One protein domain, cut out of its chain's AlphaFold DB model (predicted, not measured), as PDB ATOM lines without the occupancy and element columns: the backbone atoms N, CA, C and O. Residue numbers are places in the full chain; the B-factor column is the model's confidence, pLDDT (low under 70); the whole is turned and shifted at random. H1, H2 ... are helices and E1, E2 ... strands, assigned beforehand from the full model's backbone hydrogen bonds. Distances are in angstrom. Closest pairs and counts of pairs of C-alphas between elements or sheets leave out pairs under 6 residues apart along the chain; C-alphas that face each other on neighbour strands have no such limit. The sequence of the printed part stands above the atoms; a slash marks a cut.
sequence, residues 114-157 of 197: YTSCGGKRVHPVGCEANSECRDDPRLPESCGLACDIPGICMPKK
ATOM      1  N   TYR A 114     179.910 173.059 163.088       93.75
ATOM      2  CA  TYR A 114     180.537 171.799 162.714       93.75
ATOM      3  C   TYR A 114     181.031 171.077 163.959       93.75
ATOM      4  O   TYR A 114     181.490 171.716 164.910       93.75
ATOM      5  N   THR A 115     180.951 169.748 163.943       95.00
ATOM      6  CA  THR A 115     181.559 168.914 164.982       95.00
ATOM      7  C   THR A 115     183.061 169.130 164.966       95.00
ATOM      8  O   THR A 115     183.696 169.037 163.917       95.00
ATOM      9  N   SER A 116     183.633 169.423 166.128       94.69
ATOM     10  CA  SER A 116     185.071 169.602 166.244       94.69
ATOM     11  C   SER A 116     185.780 168.256 166.380       94.69
ATOM     12  O   SER A 116     185.366 167.420 167.182       94.69
ATOM     13  N   CYS A 117     186.880 168.082 165.656       95.19
ATOM     14  CA  CYS A 117     187.618 166.828 165.547       95.19
ATOM     15  C   CYS A 117     189.125 167.038 165.707       95.19
ATOM     16  O   CYS A 117     189.624 168.165 165.661       95.19
ATOM     17  N   GLY A 118     189.854 165.936 165.881       91.62
ATOM     18  CA  GLY A 118     191.308 165.977 166.023       91.62
ATOM     19  C   GLY A 118     191.766 166.758 167.260       91.62
ATOM     20  O   GLY A 118     191.060 166.819 168.274       91.62
ATOM     21  N   GLY A 119     192.966 167.337 167.163       84.00
ATOM     22  CA  GLY A 119     193.672 167.960 168.284       84.00
ATOM     23  C   GLY A 119     194.111 166.951 169.352       84.00
ATOM     24  O   GLY A 119     193.682 165.793 169.382       84.00
ATOM     25  N   LYS A 120     194.966 167.394 170.274       83.44
ATOM     26  CA  LYS A 120     195.466 166.551 171.366       83.44
ATOM     27  C   LYS A 120     194.463 166.502 172.524       83.44
ATOM     28  O   LYS A 120     194.586 167.221 173.512       83.44
ATOM     29  N   ARG A 121     193.427 165.668 172.384       85.50
ATOM     30  CA  ARG A 121     192.352 165.484 173.378       85.50
ATOM     31  C   ARG A 121     192.487 164.155 174.119       85.50
ATOM     32  O   ARG A 121     192.949 163.177 173.544       85.50
ATOM     33  N   VAL A 122     192.004 164.108 175.367       87.94
ATOM     34  CA  VAL A 122     191.903 162.861 176.161       87.94
ATOM     35  C   VAL A 122     191.004 161.835 175.464       87.94
ATOM     36  O   VAL A 122     191.321 160.652 175.442       87.94
ATOM     37  N   HIS A 123     189.917 162.304 174.844       86.00
ATOM     38  CA  HIS A 123     189.009 161.490 174.041       86.00
ATOM     39  C   HIS A 123     189.011 162.004 172.593       86.00
ATOM     40  O   HIS A 123     188.409 163.051 172.323       86.00
ATOM     41  N   PRO A 124     189.709 161.323 171.665       83.56
ATOM     42  CA  PRO A 124     189.715 161.696 170.257       83.56
ATOM     43  C   PRO A 124     188.304 161.628 169.668       83.56
ATOM     44  O   PRO A 124     187.652 160.587 169.703       83.56
ATOM     45  N   VAL A 125     187.834 162.748 169.119       90.38
ATOM     46  CA  VAL A 125     186.551 162.815 168.411       90.38
ATOM     47  C   VAL A 125     186.816 162.585 166.927       90.38
ATOM     48  O   VAL A 125     187.535 163.365 166.294       90.38
ATOM     49  N   GLY A 126     186.257 161.497 166.397       91.88
ATOM     50  CA  GLY A 126     186.241 161.193 164.969       91.88
ATOM     51  C   GLY A 126     185.100 161.897 164.234       91.88
ATOM     52  O   GLY A 126     184.202 162.467 164.851       91.88
ATOM     53  N   CYS A 127     185.146 161.843 162.906       95.94
ATOM     54  CA  CYS A 127     184.084 162.344 162.039       95.94
ATOM     55  C   CYS A 127     183.203 161.200 161.526       95.94
ATOM     56  O   CYS A 127     183.658 160.062 161.406       95.94
ATOM     57  N   GLU A 128     181.949 161.521 161.212       94.88
ATOM     58  CA  GLU A 128     180.995 160.602 160.581       94.88
ATOM     59  C   GLU A 128     181.501 160.103 159.216       94.88
ATOM     60  O   GLU A 128     182.351 160.726 158.583       94.88
ATOM     61  N   ALA A 129     180.938 159.005 158.698       92.00
ATOM     62  CA  ALA A 129     181.458 158.320 157.504       92.00
ATOM     63  C   ALA A 129     181.644 159.218 156.255       92.00
ATOM     64  O   ALA A 129     182.563 158.994 155.459       92.00
ATOM     65  N   ASN A 130     180.799 160.241 156.087       92.44
ATOM     66  CA  ASN A 130     180.814 161.165 154.942       92.44
ATOM     67  C   ASN A 130     181.543 162.490 155.208       92.44
ATOM     68  O   ASN A 130     181.556 163.368 154.341       92.44
ATOM     69  N   SER A 131     182.167 162.635 156.373       95.50
ATOM     70  CA  SER A 131     183.008 163.775 156.709       95.50
ATOM     71  C   SER A 131     184.431 163.339 157.045       95.50
ATOM     72  O   SER A 131     184.735 162.166 157.254       95.50
ATOM     73  N   GLU A 132     185.340 164.296 157.004       94.94
ATOM     74  CA  GLU A 132     186.743 164.121 157.339       94.94
ATOM     75  C   GLU A 132     187.212 165.289 158.197       94.94
ATOM     76  O   GLU A 132     186.666 166.394 158.128       94.94
ATOM     77  N   CYS A 133     188.204 165.024 159.042       95.00
ATOM     78  CA  CYS A 133     188.740 166.045 159.922       95.00
ATOM     79  C   CYS A 133     189.741 166.918 159.171       95.00
ATOM     80  O   CYS A 133     190.749 166.407 158.680       95.00
ATOM     81  N   ARG A 134     189.471 168.223 159.091       93.38
ATOM     82  CA  ARG A 134     190.332 169.202 158.415       93.38
ATOM     83  C   ARG A 134     190.506 170.456 159.265       93.38
ATOM     84  O   ARG A 134     189.711 170.710 160.171       93.38
ATOM     85  N   ASP A 135     191.550 171.225 158.957       93.19
ATOM     86  CA  ASP A 135     191.727 172.583 159.481       93.19
ATOM     87  C   ASP A 135     190.472 173.416 159.197       93.19
ATOM     88  O   ASP A 135     189.885 173.273 158.127       93.19
ATOM     89  N   ASP A 136     190.065 174.264 160.144       93.19
ATOM     90  CA  ASP A 136     188.894 175.129 159.988       93.19
ATOM     91  C   ASP A 136     189.202 176.289 159.021       93.19
ATOM     92  O   ASP A 136     189.907 177.225 159.411       93.19
ATOM     93  N   PRO A 137     188.666 176.287 157.783       91.81
ATOM     94  CA  PRO A 137     188.970 177.311 156.777       91.81
ATOM     95  C   PRO A 137     188.454 178.699 157.152       91.81
ATOM     96  O   PRO A 137     188.864 179.708 156.585       91.81
ATOM     97  N   ARG A 138     187.552 178.765 158.135       92.06
ATOM     98  CA  ARG A 138     186.980 180.011 158.644       92.06
ATOM     99  C   ARG A 138     187.961 180.773 159.537       92.06
ATOM    100  O   ARG A 138     187.697 181.915 159.905       92.06
ATOM    101  N   LEU A 139     189.083 180.144 159.893       90.75
ATOM    102  CA  LEU A 139     190.169 180.700 160.697       90.75
ATOM    103  C   LEU A 139     191.492 180.640 159.905       90.75
ATOM    104  O   LEU A 139     192.388 179.889 160.286       90.75
ATOM    105  N   PRO A 140     191.648 181.413 158.813       84.69
ATOM    106  CA  PRO A 140     192.781 181.276 157.886       84.69
ATOM    107  C   PRO A 140     194.154 181.549 158.520       84.69
ATOM    108  O   PRO A 140     195.151 180.977 158.097       84.69
ATOM    109  N   GLU A 141     194.210 182.374 159.567       86.25
ATOM    110  CA  GLU A 141     195.449 182.683 160.301       86.25
ATOM    111  C   GLU A 141     195.811 181.611 161.352       86.25
ATOM    112  O   GLU A 141     196.841 181.695 162.020       86.25
ATOM    113  N   SER A 142     194.954 180.602 161.547       87.88
ATOM    114  CA  SER A 142     195.202 179.508 162.486       87.88
ATOM    115  C   SER A 142     196.184 178.500 161.898       87.88
ATOM    116  O   SER A 142     196.006 178.018 160.781       87.88
ATOM    117  N   CYS A 143     197.171 178.069 162.687       89.44
ATOM    118  CA  CYS A 143     198.011 176.931 162.302       89.44
ATOM    119  C   CYS A 143     197.280 175.573 162.371       89.44
ATOM    120  O   CYS A 143     197.821 174.563 161.914       89.44
ATOM    121  N   GLY A 144     196.042 175.553 162.883       91.25
ATOM    122  CA  GLY A 144     195.126 174.417 162.795       91.25
ATOM    123  C   GLY A 144     195.634 173.159 163.499       91.25
ATOM    124  O   GLY A 144     196.329 173.221 164.517       91.25
ATOM    125  N   LEU A 145     195.314 172.006 162.917       91.19
ATOM    126  CA  LEU A 145     195.685 170.677 163.397       91.19
ATOM    127  C   LEU A 145     197.203 170.519 163.570       91.19
ATOM    128  O   LEU A 145     197.632 169.730 164.405       91.19
ATOM    129  N   ALA A 146     198.022 171.284 162.835       91.12
ATOM    130  CA  ALA A 146     199.480 171.252 162.970       91.12
ATOM    131  C   ALA A 146     199.981 171.781 164.329       91.12
ATOM    132  O   ALA A 146     201.064 171.405 164.766       91.12
ATOM    133  N   CYS A 147     199.196 172.627 165.000       91.88
ATOM    134  CA  CYS A 147     199.463 173.139 166.348       91.88
ATOM    135  C   CYS A 147     198.580 172.478 167.416       91.88
ATOM    136  O   CYS A 147     198.308 173.087 168.450       91.88
ATOM    137  N   ASP A 148     198.054 171.279 167.144       90.50
ATOM    138  CA  ASP A 148     197.072 170.592 167.990       90.50
ATOM    139  C   ASP A 148     195.770 171.390 168.234       90.50
ATOM    140  O   ASP A 148     194.969 171.021 169.104       90.50
ATOM    141  N   ILE A 149     195.508 172.450 167.453       90.69
ATOM    142  CA  ILE A 149     194.232 173.170 167.481       90.69
ATOM    143  C   ILE A 149     193.190 172.270 166.811       90.69
ATOM    144  O   ILE A 149     193.435 171.761 165.716       90.69
ATOM    145  N   PRO A 150     192.022 172.048 167.436       92.38
ATOM    146  CA  PRO A 150     191.002 171.204 166.841       92.38
ATOM    147  C   PRO A 150     190.540 171.701 165.471       92.38
ATOM    148  O   PRO A 150     190.324 172.896 165.268       92.38
ATOM    149  N   GLY A 151     190.327 170.753 164.567       93.75
ATOM    150  CA  GLY A 151     189.693 170.991 163.282       93.75
ATOM    151  C   GLY A 151     188.172 170.884 163.364       93.75
ATOM    152  O   GLY A 151     187.573 170.788 164.448       93.75
ATOM    153  N   ILE A 152     187.557 170.831 162.187       95.69
ATOM    154  CA  ILE A 152     186.125 170.597 162.001       95.69
ATOM    155  C   ILE A 152     185.877 169.399 161.078       95.69
ATOM    156  O   ILE A 152     186.639 169.134 160.149       95.69
ATOM    157  N   CYS A 153     184.792 168.668 161.332       96.06
ATOM    158  CA  CYS A 153     184.327 167.592 160.464       96.06
ATOM    159  C   CYS A 153     183.636 168.174 159.232       96.06
ATOM    160  O   CYS A 153     182.447 168.497 159.271       96.06
ATOM    161  N   MET A 154     184.378 168.287 158.135       93.94
ATOM    162  CA  MET A 154     183.878 168.798 156.861       93.94
ATOM    163  C   MET A 154     183.407 167.652 155.968       93.94
ATOM    164  O   MET A 154     184.014 166.582 155.998       93.94
ATOM    165  N   PRO A 155     182.362 167.837 155.141       93.50
ATOM    166  CA  PRO A 155     182.015 166.860 154.116       93.50
ATOM    167  C   PRO A 155     183.228 166.546 153.233       93.50
ATOM    168  O   PRO A 155     183.933 167.461 152.822       93.50
ATOM    169  N   LYS A 156     183.438 165.272 152.878       92.62
ATOM    170  CA  LYS A 156     184.540 164.855 151.979       92.62
ATOM    171  C   LYS A 156     184.447 165.472 150.576       92.62
ATOM    172  O   LYS A 156     185.422 165.508 149.834       92.62
ATOM    173  N   LYS A 157     183.247 165.909 150.187       91.44
ATOM    174  CA  LYS A 157     182.944 166.553 148.904       91.44
ATOM    175  C   LYS A 157     182.096 167.808 149.160       91.44
ATOM    176  O   LYS A 157     180.882 167.748 148.966       91.44
TER     177      LYS A 157
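Overview. This is residues 114 to 157 of the 197 residues of an uncharacterized protein of Metarhizium brunneum (UniProt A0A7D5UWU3). With little regular structure, this flat domain is a short ribbon of two antiparallel strands, E1 and E2, with loops spreading from it and the one-turn helix H1 near the end where E1 stops and E2 starts. Residues 116 to 117 pair antiparallel with residues 151 to 152 of E2. The 44 printed residues hold E1, H1 and E2 in that order, a mixed class with only 13 residues in named elements. It is compact, with a radius of gyration of the C-alphas of 9.9 A and spans of 27 by 26 by 14 A.

Arrangement. E1, residues 131 to 134, and E2, residues 151 to 155, are antiparallel neighbours at 146 degrees; N 132 and O 154 are 2.8 A apart, within hydrogen-bond range. H1, residues 144 to 147, is too short for an O i to N i+4 pair; its one O i to N i+3 pair is within range. The closest C-alphas of H1 and E2, Leu 145 and Gly 151, are 6.0 A apart.

Along the chain. E1 begins at C-alpha 131 (183.008, 163.775, 156.709) and spans 9.3 A, H1 5.8 A. E2 spans 12.7 A, ending at C-alpha 155 (182.015, 166.860, 154.116).

Size, cuts and confidence. The farthest C-alphas, Val 122 and Lys 157, are 28.9 A apart. The printed part has no cut, and no printed residue is under 70 in pLDDT.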